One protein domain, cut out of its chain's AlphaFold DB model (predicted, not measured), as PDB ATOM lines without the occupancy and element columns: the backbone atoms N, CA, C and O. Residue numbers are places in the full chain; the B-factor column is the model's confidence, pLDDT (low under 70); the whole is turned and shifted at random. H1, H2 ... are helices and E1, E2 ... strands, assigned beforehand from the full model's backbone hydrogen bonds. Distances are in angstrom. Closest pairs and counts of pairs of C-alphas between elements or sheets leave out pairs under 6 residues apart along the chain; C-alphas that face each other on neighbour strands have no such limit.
ATOM      1  N   ALA A 879      23.823  25.488 -20.386       93.62
ATOM      2  CA  ALA A 879      24.857  24.754 -19.651       93.62
ATOM      3  C   ALA A 879      24.959  23.269 -20.063       93.62
ATOM      4  O   ALA A 879      26.053  22.699 -20.073       93.62
ATOM      5  N   ASN A 880      23.832  22.662 -20.447       96.12
ATOM      6  CA  ASN A 880      23.753  21.277 -20.907       96.12
ATOM      7  C   ASN A 880      24.298  21.131 -22.332       96.12
ATOM      8  O   ASN A 880      25.077  20.218 -22.599       96.12
ATOM      9  N   TYR A 881      23.961  22.059 -23.231       95.88
ATOM     10  CA  TYR A 881      24.549  22.127 -24.570       95.88
ATOM     11  C   TYR A 881      26.071  22.312 -24.512       95.88
ATOM     12  O   TYR A 881      26.815  21.579 -25.165       95.88
ATOM     13  N   ASP A 882      26.552  23.222 -23.661       93.94
ATOM     14  CA  ASP A 882      27.984  23.450 -23.452       93.94
ATOM     15  C   ASP A 882      28.677  22.243 -22.794       93.94
ATOM     16  O   ASP A 882      29.875  22.035 -22.992       93.94
ATOM     17  N   LEU A 883      27.962  21.417 -22.020       93.56
ATOM     18  CA  LEU A 883      28.465  20.132 -21.521       93.56
ATOM     19  C   LEU A 883      28.579  19.090 -22.647       93.56
ATOM     20  O   LEU A 883      29.651  18.512 -22.814       93.56
ATOM     21  N   LEU A 884      27.537  18.901 -23.468       95.44
ATOM     22  CA  LEU A 884      27.596  18.003 -24.634       95.44
ATOM     23  C   LEU A 884      28.718  18.395 -25.599       95.44
ATOM     24  O   LEU A 884      29.462  17.537 -26.068       95.44
ATOM     25  N   LYS A 885      28.874  19.695 -25.869       93.75
ATOM     26  CA  LYS A 885      29.884  20.214 -26.798       93.75
ATOM     27  C   LYS A 885      31.313  20.062 -26.266       93.75
ATOM     28  O   LYS A 885      32.219  19.828 -27.061       93.75
ATOM     29  N   ARG A 886      31.520  20.133 -24.944       93.38
ATOM     30  CA  ARG A 886      32.810  19.811 -24.298       93.38
ATOM     31  C   ARG A 886      33.120  18.314 -24.321       93.38
ATOM     32  O   ARG A 886      34.276  17.953 -24.519       93.38
ATOM     33  N   ASN A 887      32.109  17.464 -24.158       93.25
ATOM     34  CA  ASN A 887      32.275  16.008 -24.125       93.25
ATOM     35  C   ASN A 887      32.240  15.340 -25.519       93.25
ATOM     36  O   ASN A 887      32.494  14.143 -25.622       93.25
ATOM     37  N   ALA A 888      31.936  16.109 -26.573       93.25
ATOM     38  CA  ALA A 888      31.675  15.658 -27.945       93.25
ATOM     39  C   ALA A 888      30.433  14.746 -28.129       93.25
ATOM     40  O   ALA A 888      30.301  14.094 -29.160       93.25
ATOM     41  N   ASP A 889      29.485  14.775 -27.187       95.50
ATOM     42  CA  ASP A 889      28.272  13.931 -27.128       95.50
ATOM     43  C   ASP A 889      27.048  14.519 -27.878       95.50
ATOM     44  O   ASP A 889      25.892  14.231 -27.556       95.50
ATOM     45  N   LEU A 890      27.265  15.403 -28.858       94.69
ATOM     46  CA  LEU A 890      26.170  16.066 -29.587       94.69
ATOM     47  C   LEU A 890      25.341  15.093 -30.450       94.69
ATOM     48  O   LEU A 890      24.179  15.370 -30.742       94.69
ATOM     49  N   ASP A 891      25.913  13.953 -30.838       94.38
ATOM     50  CA  ASP A 891      25.244  12.905 -31.611       94.38
ATOM     51  C   ASP A 891      24.207  12.121 -30.787       94.38
ATOM     52  O   ASP A 891      23.151  11.773 -31.317       94.38
ATOM     53  N   LEU A 892      24.434  11.934 -29.480       92.38
ATOM     54  CA  LEU A 892      23.481  11.289 -28.561       92.38
ATOM     55  C   LEU A 892      22.130  12.021 -28.498       92.38
ATOM     56  O   LEU A 892      21.089  11.397 -28.290       92.38
ATOM     57  N   PHE A 893      22.137  13.341 -28.703       96.25
ATOM     58  CA  PHE A 893      20.959  14.213 -28.611       96.25
ATOM     59  C   PHE A 893      20.566  14.864 -29.947       96.25
ATOM     60  O   PHE A 893      19.705  15.750 -29.968       96.25
ATOM     61  N   GLN A 894      21.152  14.408 -31.061       95.50
ATOM     62  CA  GLN A 894      21.040  15.032 -32.384       95.50
ATOM     63  C   GLN A 894      19.599  15.326 -32.831       95.50
ATOM     64  O   GLN A 894      19.348  16.391 -33.376       95.50
ATOM     65  N   ASP A 895      18.639  14.436 -32.563       93.06
ATOM     66  CA  ASP A 895      17.231  14.611 -32.959       93.06
ATOM     67  C   ASP A 895      16.515  15.718 -32.153       93.06
ATOM     68  O   ASP A 895      15.660  16.422 -32.689       93.06
ATOM     69  N   ARG A 896      16.863  15.902 -30.867       94.81
ATOM     70  CA  ARG A 896      16.312  16.988 -30.025       94.81
ATOM     71  C   ARG A 896      16.931  18.334 -30.392       94.81
ATOM     72  O   ARG A 896      16.235  19.345 -30.412       94.81
ATOM     73  N   LEU A 897      18.232  18.331 -30.674       96.31
ATOM     74  CA  LEU A 897      18.966  19.514 -31.108       96.31
ATOM     75  C   LEU A 897      18.541  19.963 -32.515       96.31
ATOM     76  O   LEU A 897      18.388  21.162 -32.722       96.31
ATOM     77  N   ASP A 898      18.258  19.034 -33.433       96.44
ATOM     78  CA  ASP A 898      17.837  19.339 -34.807       96.44
ATOM     79  C   ASP A 898      16.530  20.134 -34.847       96.44
ATOM     80  O   ASP A 898      16.485  21.227 -35.414       96.44
ATOM     81  N   ALA A 899      15.495  19.640 -34.160       94.44
ATOM     82  CA  ALA A 899      14.224  20.348 -34.028       94.44
ATOM     83  C   ALA A 899      14.419  21.751 -33.419       94.44
ATOM     84  O   ALA A 899      13.971  22.749 -33.985       94.44
ATOM     85  N   PHE A 900      15.165  21.835 -32.313       96.81
ATOM     86  CA  PHE A 900      15.432  23.092 -31.616       96.81
ATOM     87  C   PHE A 900      16.203  24.107 -32.480       96.81
ATOM     88  O   PHE A 900      15.831  25.280 -32.538       96.81
ATOM     89  N   PHE A 901      17.262  23.694 -33.186       96.88
ATOM     90  CA  PHE A 901      18.041  24.598 -34.037       96.88
ATOM     91  C   PHE A 901      17.296  25.000 -35.314       96.88
ATOM     92  O   PHE A 901      17.485  26.128 -35.773       96.88
ATOM     93  N   GLN A 902      16.413  24.154 -35.857       95.00
ATOM     94  CA  GLN A 902      15.523  24.538 -36.960       95.00
ATOM     95  C   GLN A 902      14.515  25.614 -36.524       95.00
ATOM     96  O   GLN A 902      14.387  26.636 -37.205       95.00
ATOM     97  N   GLU A 903      13.855  25.448 -35.374       94.38
ATOM     98  CA  GLU A 903      12.943  26.459 -34.816       94.38
ATOM     99  C   GLU A 903      13.682  27.765 -34.478       94.38
ATOM    100  O   GLU A 903      13.273  28.849 -34.908       94.38
ATOM    101  N   ARG A 904      14.830  27.674 -33.795       95.62
ATOM    102  CA  ARG A 904      15.672  28.825 -33.423       95.62
ATOM    103  C   ARG A 904      16.208  29.581 -34.644       95.62
ATOM    104  O   ARG A 904      16.257  30.810 -34.621       95.62
ATOM    105  N   PHE A 905      16.554  28.885 -35.731       96.06
ATOM    106  CA  PHE A 905      16.934  29.503 -37.007       96.06
ATOM    107  C   PHE A 905      15.784  30.302 -37.634       96.06
ATOM    108  O   PHE A 905      16.006  31.410 -38.127       96.06
ATOM    109  N   ILE A 906      14.554  29.778 -37.596       95.12
ATOM    110  CA  ILE A 906      13.362  30.487 -38.087       95.12
ATOM    111  C   ILE A 906      13.075  31.719 -37.221       95.12
ATOM    112  O   ILE A 906      12.840  32.793 -37.774       95.12
ATOM    113  N   ALA A 907      13.163  31.594 -35.893       95.69
ATOM    114  CA  ALA A 907      12.974  32.704 -34.960       95.69
ATOM    115  C   ALA A 907      13.974  33.844 -35.224       95.69
ATOM    116  O   ALA A 907      13.555  34.945 -35.571       95.69
ATOM    117  N   ILE A 908      15.285  33.565 -35.199       96.62
ATOM    118  CA  ILE A 908      16.344  34.560 -35.470       96.62
ATOM    119  C   ILE A 908      16.117  35.264 -36.819       96.62
ATOM    120  O   ILE A 908      16.291  36.474 -36.935       96.62
ATOM    121  N   ARG A 909      15.681  34.533 -37.853       96.12
ATOM    122  CA  ARG A 909      15.378  35.115 -39.172       96.12
ATOM    123  C   ARG A 909      14.154  36.025 -39.203       96.12
ATOM    124  O   ARG A 909      14.079  36.864 -40.100       96.12
ATOM    125  N   ASN A 910      13.197  35.849 -38.301       95.75
ATOM    126  CA  ASN A 910      12.034  36.724 -38.198       95.75
ATOM    127  C   ASN A 910      12.384  37.999 -37.422       95.75
ATOM    128  O   ASN A 910      12.065  39.084 -37.902       95.75
ATOM    129  N   GLU A 911      13.156  37.889 -36.340       97.88
ATOM    130  CA  GLU A 911      13.689  39.053 -35.613       97.88
ATOM    131  C   GLU A 911      14.598  39.912 -36.511       97.88
ATOM    132  O   GLU A 911      14.416  41.124 -36.616       97.88
ATOM    133  N   LEU A 912      15.489  39.294 -37.298       97.44
ATOM    134  CA  LEU A 912      16.285  40.006 -38.310       97.44
ATOM    135  C   LEU A 912      15.411  40.785 -39.312       97.44
ATOM    136  O   LEU A 912      15.774  41.882 -39.729       97.44
ATOM    137  N   ARG A 913      14.244  40.258 -39.703       96.44
ATOM    138  CA  ARG A 913      13.314  40.972 -40.598       96.44
ATOM    139  C   ARG A 913      12.614  42.135 -39.905       96.44
ATOM    140  O   ARG A 913      12.421  43.161 -40.553       96.44
ATOM    141  N   ALA A 914      12.287  42.017 -38.617       96.19
ATOM    142  CA  ALA A 914      11.805  43.143 -37.815       96.19
ATOM    143  C   ALA A 914      12.869  44.256 -37.725       96.19
ATOM    144  O   ALA A 914      12.552  45.431 -37.896       96.19
ATOM    145  N   LEU A 915      14.149  43.880 -37.620       97.25
ATOM    146  CA  LEU A 915      15.306  44.779 -37.737       97.25
ATOM    147  C   LEU A 915      15.590  45.257 -39.180       97.25
ATOM    148  O   LEU A 915      16.599  45.920 -39.429       97.25
ATOM    149  N   GLY A 916      14.731  44.955 -40.157       97.00
ATOM    150  CA  GLY A 916      14.838  45.457 -41.530       97.00
ATOM    151  C   GLY A 916      15.807  44.698 -42.445       97.00
ATOM    152  O   GLY A 916      16.206  45.239 -43.479       97.00
ATOM    153  N   TRP A 917      16.197  43.462 -42.114       97.62
ATOM    154  CA  TRP A 917      16.882  42.585 -43.072       97.62
ATOM    155  C   TRP A 917      15.910  42.077 -44.141       97.62
ATOM    156  O   TRP A 917      14.847  41.527 -43.848       97.62
ATOM    157  N   SER A 918      16.304  42.221 -45.403       94.81
ATOM    158  CA  SER A 918      15.505  41.838 -46.568       94.81
ATOM    159  C   SER A 918      15.901  40.460 -47.108       94.81
ATOM    160  O   SER A 918      17.037  40.026 -46.943       94.81
ATOM    161  N   GLY A 919      14.977  39.750 -47.757       91.88
ATOM    162  CA  GLY A 919      15.272  38.476 -48.422       91.88
ATOM    163  C   GLY A 919      14.082  37.521 -48.465       91.88
ATOM    164  O   GLY A 919      13.250  37.489 -47.553       91.88
ATOM    165  N   GLU A 920      14.002  36.730 -49.537       80.94
ATOM    166  CA  GLU A 920      12.949  35.727 -49.721       80.94
ATOM    167  C   GLU A 920      12.910  34.711 -48.566       80.94
ATOM    168  O   GLU A 920      13.893  34.476 -47.852       80.94
ATOM    169  N   HIS A 921      11.764  34.046 -48.399       70.88
ATOM    170  CA  HIS A 921      11.697  32.871 -47.538       70.88
ATOM    171  C   HIS A 921      12.730  31.820 -47.978       70.88
ATOM    172  O   HIS A 921      12.874  31.520 -49.160       70.88
ATOM    173  N   TYR A 922      13.472  31.297 -46.999       72.00
ATOM    174  CA  TYR A 922      14.534  30.291 -47.141       72.00
ATOM    175  C   TYR A 922      15.810  30.696 -47.916       72.00
ATOM    176  O   TYR A 922      16.769  29.929 -47.891       72.00
ATOM    177  N   LYS A 923      15.904  31.892 -48.521       86.75
ATOM    178  CA  LYS A 923      17.169  32.413 -49.098       86.75
ATOM    179  C   LYS A 923      18.028  33.148 -48.064       86.75
ATOM    180  O   LYS A 923      17.588  33.350 -46.933       86.75
ATOM    181  N   GLU A 924      19.252  33.526 -48.425       92.56
ATOM    182  CA  GLU A 924      20.102  34.415 -47.616       92.56
ATOM    183  C   GLU A 924      19.375  35.748 -47.319       92.56
ATOM    184  O   GLU A 924      18.533  36.189 -48.107       92.56
ATOM    185  N   LEU A 925      19.667  36.371 -46.173       96.62
ATOM    186  CA  LEU A 925      19.133  37.690 -45.804       96.62
ATOM    187  C   LEU A 925      20.183  38.771 -46.088       96.62
ATOM    188  O   LEU A 925      21.370  38.513 -45.920       96.62
ATOM    189  N   SER A 926      19.780  39.983 -46.467       96.62
ATOM    190  CA  SER A 926      20.703  41.099 -46.700       96.62
ATOM    191  C   SER A 926      20.193  42.454 -46.197       96.62
ATOM    192  O   SER A 926      18.997  42.763 -46.242       96.62
ATOM    193  N   LYS A 927      21.137  43.271 -45.715       97.19
ATOM    194  CA  LYS A 927      20.942  44.636 -45.203       97.19
ATOM    195  C   LYS A 927      22.209  45.456 -45.466       97.19
ATOM    196  O   LYS A 927      23.316  44.936 -45.377       97.19
ATOM    197  N   ASN A 928      22.067  46.735 -45.822       95.38
ATOM    198  CA  ASN A 928      23.178  47.691 -46.015       95.38
ATOM    199  C   ASN A 928      24.314  47.245 -46.973       95.38
ATOM    200  O   ASN A 928      25.453  47.694 -46.848       95.38
ATOM    201  N   GLY A 929      24.017  46.375 -47.947       95.62
ATOM    202  CA  GLY A 929      25.023  45.819 -48.861       95.62
ATOM    203  C   GLY A 929      25.878  44.699 -48.255       95.62
ATOM    204  O   GLY A 929      26.963  44.431 -48.769       95.62
ATOM    205  N   TYR A 930      25.390  44.060 -47.190       97.12
ATOM    206  CA  TYR A 930      25.914  42.820 -46.627       97.12
ATOM    207  C   TYR A 930      24.862  41.711 -46.675       97.12
ATOM    208  O   TYR A 930      23.672  41.957 -46.474       97.12
ATOM    209  N   THR A 931      25.317  40.482 -46.905       97.25
ATOM    210  CA  THR A 931      24.519  39.256 -46.954       97.25
ATOM    211  C   THR A 931      24.898  38.353 -45.784       97.25
ATOM    212  O   THR A 931      26.071  38.025 -45.596       97.25
ATOM    213  N   LEU A 932      23.908  37.928 -45.007       97.31
ATOM    214  CA  LEU A 932      24.058  37.004 -43.894       97.31
ATOM    215  C   LEU A 932      23.881  35.560 -44.379       97.31
ATOM    216  O   LEU A 932      22.818  35.173 -44.876       97.31
ATOM    217  N   VAL A 933      24.932  34.765 -44.200       96.12
ATOM    218  CA  VAL A 933      25.015  33.367 -44.624       96.12
ATOM    219  C   VAL A 933      24.992  32.478 -43.381       96.12
ATOM    220  O   VAL A 933      25.927  32.555 -42.578       96.12
ATOM    221  N   PRO A 934      23.948  31.655 -43.180       96.25
ATOM    222  CA  PRO A 934      23.920  30.707 -42.078       96.25
ATOM    223  C   PRO A 934      24.904  29.567 -42.319       96.25
ATOM    224  O   PRO A 934      25.075  29.094 -43.444       96.25
ATOM    225  N   GLU A 935      25.507  29.098 -41.239       95.81
ATOM    226  CA  GLU A 935      26.348  27.914 -41.209       95.81
ATOM    227  C   GLU A 935      25.801  26.937 -40.177       95.81
ATOM    228  O   GLU A 935      25.383  27.325 -39.085       95.81
ATOM    229  N   PHE A 936      25.782  25.663 -40.547       95.88
ATOM    230  CA  PHE A 936      25.133  24.613 -39.782       95.88
ATOM    231  C   PHE A 936      26.173  23.598 -39.323       95.88
ATOM    232  O   PHE A 936      26.921  23.051 -40.133       95.88
ATOM    233  N   GLU A 937      26.211  23.346 -38.021       95.56
ATOM    234  CA  GLU A 937      27.015  22.284 -37.426       95.56
ATOM    235  C   GLU A 937      26.160  21.017 -37.413       95.56
ATOM    236  O   GLU A 937      25.050  21.022 -36.878       95.56
ATOM    237  N   GLN A 938      26.636  19.958 -38.067       96.38
ATOM    238  CA  GLN A 938      25.853  18.753 -38.344       96.38
ATOM    239  C   GLN A 938      26.574  17.495 -37.869       96.38
ATOM    240  O   GLN A 938      27.791  17.377 -38.031       96.38
ATOM    241  N   VAL A 939      25.814  16.538 -37.336       93.81
ATOM    242  CA  VAL A 939      26.314  15.214 -36.924       93.81
ATOM    243  C   VAL A 939      25.395  14.088 -37.402       93.81
ATOM    244  O   VAL A 939      24.294  14.313 -37.913       93.81
ATOM    245  N   GLY A 940      25.895  12.858 -37.261       89.50
ATOM    246  CA  GLY A 940      25.211  11.640 -37.676       89.50
ATOM    247  C   GLY A 940      25.108  11.470 -39.195       89.50
ATOM    248  O   GLY A 940      25.310  12.391 -39.984       89.50
ATOM    249  N   GLY A 941      24.738  10.263 -39.628       83.69
ATOM    250  CA  GLY A 941      24.527   9.958 -41.051       83.69
ATOM    251  C   GLY A 941      23.315  10.661 -41.686       83.69
ATOM    252  O   GLY A 941      23.118  10.534 -42.891       83.69
ATOM    253  N   GLY A 942      22.500  11.365 -40.891       84.00
ATOM    254  CA  GLY A 942      21.357  12.159 -41.353       84.00
ATOM    255  C   GLY A 942      21.677  13.627 -41.662       84.00
ATOM    256  O   GLY A 942      20.920  14.250 -42.401       84.00
ATOM    257  N   GLY A 943      22.787  14.172 -41.142       91.75
ATOM    258  CA  GLY A 943      23.084  15.608 -41.227       91.75
ATOM    259  C   GLY A 943      22.229  16.469 -40.285       91.75
ATOM    260  O   GLY A 943      21.899  17.604 -40.625       91.75
ATOM    261  N   ASN A 944      21.850  15.922 -39.126       95.12
ATOM    262  CA  ASN A 944      20.998  16.576 -38.129       95.12
ATOM    263  C   ASN A 944      21.682  17.831 -37.560       95.12
ATOM    264  O   ASN A 944      22.881  17.794 -37.267       95.12
ATOM    265  N   LEU A 945      20.938  18.929 -37.381       96.62
ATOM    266  CA  LEU A 945      21.496  20.198 -36.908       96.62
ATOM    267  C   LEU A 945      21.797  20.154 -35.399       96.62
ATOM    268  O   LEU A 945      20.894  20.092 -34.576       96.62
ATOM    269  N   VAL A 946      23.067  20.272 -35.014       97.00
ATOM    270  CA  VAL A 946      23.497  20.384 -33.602       97.00
ATOM    271  C   VAL A 946      24.191  21.706 -33.283       97.00
ATOM    272  O   VAL A 946      24.714  21.905 -32.185       97.00
ATOM    273  N   GLY A 947      24.175  22.643 -34.224       96.44
ATOM    274  CA  GLY A 947      24.625  24.008 -34.013       96.44
ATOM    275  C   GLY A 947      24.260  24.909 -35.182       96.44
ATOM    276  O   GLY A 947      24.119  24.473 -36.325       96.44
ATOM    277  N   LEU A 948      24.127  26.194 -34.872       96.62
ATOM    278  CA  LEU A 948      23.877  27.265 -35.825       96.62
ATOM    279  C   LEU A 948      24.944  28.343 -35.632       96.62
ATOM    280  O   LEU A 948      25.259  28.717 -34.504       96.62
ATOM    281  N   ALA A 949      25.462  28.877 -36.724       96.62
ATOM    282  CA  ALA A 949      26.267  30.085 -36.757       96.62
ATOM    283  C   ALA A 949      25.866  30.933 -37.968       96.62
ATOM    284  O   ALA A 949      25.103  30.496 -38.829       96.62
ATOM    285  N   PHE A 950      26.379  32.155 -38.047       96.75
ATOM    286  CA  PHE A 950      26.236  33.000 -39.224       96.75
ATOM    287  C   PHE A 950      27.560  33.694 -39.533       96.75
ATOM    288  O   PHE A 950      28.212  34.229 -38.633       96.75
ATOM    289  N   ARG A 951      27.917  33.739 -40.820       96.38
ATOM    290  CA  ARG A 951      28.905  34.678 -41.363       96.38
ATOM    291  C   ARG A 951      28.210  35.820 -42.076       96.38
ATOM    292  O   ARG A 951      27.168  35.629 -42.701       96.38
ATOM    293  N   MET A 952      28.833  36.988 -42.057       96.81
ATOM    294  CA  MET A 952      28.436  38.102 -42.907       96.81
ATOM    295  C   MET A 952      29.398  38.222 -44.092       96.81
ATOM    296  O   MET A 952      30.613  38.154 -43.919       96.81
ATOM    297  N   LYS A 953      28.867  38.401 -45.301       96.56
ATOM    298  CA  LYS A 953      29.636  38.664 -46.526       96.56
ATOM    299  C   LYS A 953      29.241  40.017 -47.098       96.56
ATOM    300  O   LYS A 953      28.086  40.411 -46.982       96.56
ATOM    301  N   ASP A 954      30.160  40.724 -47.740       95.75
ATOM    302  CA  ASP A 954      29.807  41.898 -48.544       95.75
ATOM    303  C   ASP A 954      29.067  41.451 -49.821       95.75
ATOM    304  O   ASP A 954      29.523  40.556 -50.537       95.75
ATOM    305  N   SER A 955      27.901  42.044 -50.094       93.25
ATOM    306  CA  SER A 955      26.995  41.602 -51.168       93.25
ATOM    307  C   SER A 955      27.492  41.928 -52.581       93.25
ATOM    308  O   SER A 955      26.983  41.358 -53.543       93.25
ATOM    309  N   GLU A 956      28.451  42.845 -52.728       92.62
ATOM    310  CA  GLU A 956      28.985  43.278 -54.029       92.62
ATOM    311  C   GLU A 956      30.186  42.423 -54.454       92.62
ATOM    312  O   GLU A 956      30.350  42.089 -55.629       92.62
ATOM    313  N   THR A 957      31.031  42.054 -53.490       94.56
ATOM    314  CA  THR A 957      32.283  41.315 -53.703       94.56
ATOM    315  C   THR A 957      32.182  39.825 -53.378       94.56
ATOM    316  O   THR A 957      33.047  39.053 -53.796       94.56
ATOM    317  N   GLY A 958      31.168  39.412 -52.609       94.12
ATOM    318  CA  GLY A 958      31.006  38.048 -52.095       94.12
ATOM    319  C   GLY A 958      32.047  37.634 -51.046       94.12
ATOM    320  O   GLY A 958      32.092  36.463 -50.668       94.12
ATOM    321  N   GLN A 959      32.901  38.559 -50.594       94.25
ATOM    322  CA  GLN A 959      33.962  38.284 -49.623       94.25
ATOM    323  C   GLN A 959      33.416  38.284 -48.193       94.25
ATOM    324  O   GLN A 959      32.473  39.006 -47.879       94.25
ATOM    325  N   ASP A 960      34.028  37.474 -47.328       92.75
ATOM    326  CA  ASP A 960      33.754  37.467 -45.889       92.75
ATOM    327  C   ASP A 960      34.046  38.858 -45.298       92.75
ATOM    328  O   ASP A 960      35.122  39.423 -45.511       92.75
ATOM    329  N   ALA A 961      33.072  39.427 -44.587       93.44
ATOM    330  CA  ALA A 961      33.166  40.752 -43.984       93.44
ATOM    331  C   ALA A 961      33.982  40.759 -42.674       93.44
ATOM    332  O   ALA A 961      34.166  41.817 -42.073       93.44
ATOM    333  N   GLY A 962      34.470  39.595 -42.226       91.94
ATOM    334  CA  GLY A 962      35.205  39.420 -40.972       91.94
ATOM    335  C   GLY A 962      34.304  39.252 -39.747       91.94
ATOM    336  O   GLY A 962      34.809  39.247 -38.627       91.94
ATOM    337  N   PHE A 963      32.990  39.111 -39.946       95.44
ATOM    338  CA  PHE A 963      32.016  38.892 -38.881       95.44
ATOM    339  C   PHE A 963      31.510  37.445 -38.904       95.44
ATOM    340  O   PHE A 963      30.913  36.993 -39.885       95.44
ATOM    341  N   PHE A 964      31.715  36.750 -37.786       94.88
ATOM    342  CA  PHE A 964      31.204  35.413 -37.496       94.88
ATOM    343  C   PHE A 964      30.603  35.415 -36.089       94.88
ATOM    344  O   PHE A 964      31.248  35.882 -35.151       94.88
ATOM    345  N   MET A 965      29.408  34.846 -35.932       95.00
ATOM    346  CA  MET A 965      28.808  34.597 -34.622       95.00
ATOM    347  C   MET A 965      28.189  33.200 -34.588       95.00
ATOM    348  O   MET A 965      27.415  32.842 -35.479       95.00
ATOM    349  N   SER A 966      28.534  32.417 -33.567       92.50
ATOM    350  CA  SER A 966      27.910  31.129 -33.262       92.50
ATOM    351  C   SER A 966      26.761  31.298 -32.267       92.50
ATOM    352  O   SER A 966      26.802  32.150 -31.378       92.50
ATOM    353  N   SER A 967      25.732  30.460 -32.397       80.50
ATOM    354  CA  SER A 967      24.562  30.448 -31.521       80.50
ATOM    355  C   SER A 967      24.898  29.833 -30.165       80.50
ATOM    356  O   SER A 967      24.533  28.690 -29.887       80.50
ATOM    357  N   ALA A 968      25.510  30.625 -29.286       77.69
ATOM    358  CA  ALA A 968      25.389  30.405 -27.849       77.69
ATOM    359  C   ALA A 968      23.896  30.347 -27.482       77.69
ATOM    360  O   ALA A 968      23.121  31.218 -27.889       77.69
ATOM    361  N   LEU A 969      23.472  29.310 -26.751       90.62
ATOM    362  CA  LEU A 969      22.052  29.125 -26.428       90.62
ATOM    363  C   LEU A 969      21.546  30.106 -25.367       90.62
ATOM    364  O   LEU A 969      20.356  30.394 -25.339       90.62
ATOM    365  N   GLY A 970      22.444  30.666 -24.548       91.69
ATOM    366  CA  GLY A 970      22.147  31.673 -23.518       91.69
ATOM    367  C   GLY A 970      21.802  33.071 -24.048       91.69
ATOM    368  O   GLY A 970      22.075  34.052 -23.371       91.69
ATOM    369  N   LEU A 971      21.260  33.160 -25.264       93.75
ATOM    370  CA  LEU A 971      20.692  34.370 -25.861       93.75
ATOM    371  C   LEU A 971      19.305  34.029 -26.412       93.75
ATOM    372  O   LEU A 971      19.122  32.957 -27.005       93.75
ATOM    373  N   SER A 972      18.345  34.936 -26.277       95.38
ATOM    374  CA  SER A 972      17.073  34.862 -27.004       95.38
ATOM    375  C   SER A 972      17.279  35.033 -28.517       95.38
ATOM    376  O   SER A 972      18.347  35.438 -28.983       95.38
ATOM    377  N   ALA A 973      16.251  34.727 -29.316       96.25
ATOM    378  CA  ALA A 973      16.306  34.951 -30.763       96.25
ATOM    379  C   ALA A 973      16.448  36.445 -31.124       96.25
ATOM    380  O   ALA A 973      17.144  36.762 -32.088       96.25
ATOM    381  N   ALA A 974      15.842  37.333 -30.325       96.94
ATOM    382  CA  ALA A 974      15.889  38.782 -30.503       96.94
ATOM    383  C   ALA A 974      17.287  39.339 -30.201       96.94
ATOM    384  O   ALA A 974      17.929  39.859 -31.107       96.94
ATOM    385  N   GLU A 975      17.835  39.095 -29.003       97.00
ATOM    386  CA  GLU A 975      19.202  39.527 -28.653       97.00
ATOM    387  C   GLU A 975      20.259  38.979 -29.621       97.00
ATOM    388  O   GLU A 975      21.294  39.605 -29.864       97.00
ATOM    389  N   TYR A 976      20.027  37.777 -30.157       96.94
ATOM    390  CA  TYR A 976      20.902  37.197 -31.160       96.94
ATOM    391  C   TYR A 976      20.810  37.958 -32.490       96.94
ATOM    392  O   TYR A 976      21.843  38.280 -33.074       96.94
ATOM    393  N   ALA A 977      19.603  38.297 -32.953       97.38
ATOM    394  CA  ALA A 977      19.393  39.126 -34.139       97.38
ATOM    395  C   ALA A 977      19.935  40.558 -33.968       97.38
ATOM    396  O   ALA A 977      20.603  41.051 -34.876       97.38
ATOM    397  N   ASP A 978      19.760  41.180 -32.800       97.06
ATOM    398  CA  ASP A 978      20.335  42.491 -32.470       97.06
ATOM    399  C   ASP A 978      21.863  42.469 -32.581       97.06
ATOM    400  O   ASP A 978      22.462  43.329 -33.226       97.06
ATOM    401  N   ARG A 979      22.522  41.443 -32.023       96.88
ATOM    402  CA  ARG A 979      23.985  41.287 -32.117       96.88
ATOM    403  C   ARG A 979      24.469  41.037 -33.548       96.88
ATOM    404  O   ARG A 979      25.561  41.481 -33.894       96.88
ATOM    405  N   LEU A 980      23.675  40.366 -34.386       96.75
ATOM    406  CA  LEU A 980      23.954  40.238 -35.823       96.75
ATOM    407  C   LEU A 980      23.810  41.586 -36.554       96.75
ATOM    408  O   LEU A 980      24.598  41.872 -37.455       96.75
ATOM    409  N   ASP A 981      22.845  42.424 -36.163       97.06
ATOM    410  CA  ASP A 981      22.610  43.744 -36.762       97.06
ATOM    411  C   ASP A 981      23.669  44.777 -36.354       97.06
ATOM    412  O   ASP A 981      24.244  45.462 -37.201       97.06
ATOM    413  N   MET A 982      24.019  44.812 -35.066       95.88
ATOM    414  CA  MET A 982      25.169  45.559 -34.541       95.88
ATOM    415  C   MET A 982      26.494  45.095 -35.164       95.88
ATOM    416  O   MET A 982      27.451  45.867 -35.226       95.88
ATOM    417  N   GLY A 983      26.542  43.847 -35.643       94.56
ATOM    418  CA  GLY A 983      27.659  43.260 -36.375       94.56
ATOM    419  C   GLY A 983      27.866  43.798 -37.792       94.56
ATOM    420  O   GLY A 983      28.921  43.540 -38.373       94.56
ATOM    421  N   ILE A 984      26.909  44.547 -38.360       94.25
ATOM    422  CA  ILE A 984      27.036  45.126 -39.705       94.25
ATOM    423  C   ILE A 984      28.188  46.141 -39.721       94.25
ATOM    424  O   ILE A 984      28.103  47.180 -39.052       94.25
TER     425      ILE A 984
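AT A GLANCE: This is residues 879 to 984 of the 1205 residues of the protein "DarA_N domain-containing protein" of Acinetobacter sp. NIPH 899 (UniProt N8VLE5). A strongly twisted sheet of four antiparallel strands has the long helix H2 running along one face, and the shorter H3 packs on the same face, set steeply to the later part of H2. The small helix H1 sits off at one end of the domain, and no named helix covers the sheet's other face. The 106 printed residues hold three named helices and four named strands, in the order H1 H2 E1 E2 E3 E4 H3; the sheet's order is E1 E2 E3 E4, and the class is mixed, helices and strands. The whole is compact, with a radius of gyration of the C-alphas of 14.2 A, and its outline is elongated, with spans of 40 by 25 by 24 A.

IN THESE COORDINATES: Find C-alpha 879 at (24.857, 24.754, -19.651); from there H1 runs to residue 887, 12.3 A away. Next look at C-alpha 894 at (21.040, 15.032, -32.384), where H2 begins; it runs 30.1 A to residue 914. E1 is residues 925 to 927, 7.2 A long. E2, residues 930 to 939, measures 29.3 A, and E3, residues 944 to 954, measures 28.8 A and bends by 70 degrees at residue 947. E4 is residues 960 to 966, 15.3 A. H3, residues 973 to 982, spans 14.3 A and ends at C-alpha 982, (25.169, 45.559, -34.541).

HOW THE PARTS SIT: Start with the sheet, a meander, each strand the antiparallel neighbour of the one before, with each pair in turn a hairpin. Between E1 and E2 find N 932 and O 925 within hydrogen-bond range, 2.8 A. Between E2 and E3 look at N 933 and O 951, 2.8 A, and between E3 and E4 at N 950 and O 965, 2.9 A. H2 is on the sheet at a height of 8.9 A, at 2 degrees to E2 on the local plane, along the strands; its closest C-alphas to E3 are those of Asp 898 and Leu 945, 4.3 A. H3 is on the same face at a height of 9.5 A, over E3. With its residues 904 to 912 alone, H2 touches H3, closest at the C-alphas of Ile 908 and Ala 973, 4.7 A, at a steep tilt of 54 degrees, the same way. H1 is apart from H2 and H3, and only just not on the sheet, with 4 pairs of C-alphas within 10 A. Every O i to N i+4 pair is within hydrogen-bond range in H1 and H3, and 16 of 17 in H2.

THE WHOLE: The two C-alphas farthest apart are those of Leu 892 and Glu 956, 41.3 A. The printed part has no cut and no long link. The mean pLDDT of the printed part is 94.1, and no printed residue is under 70.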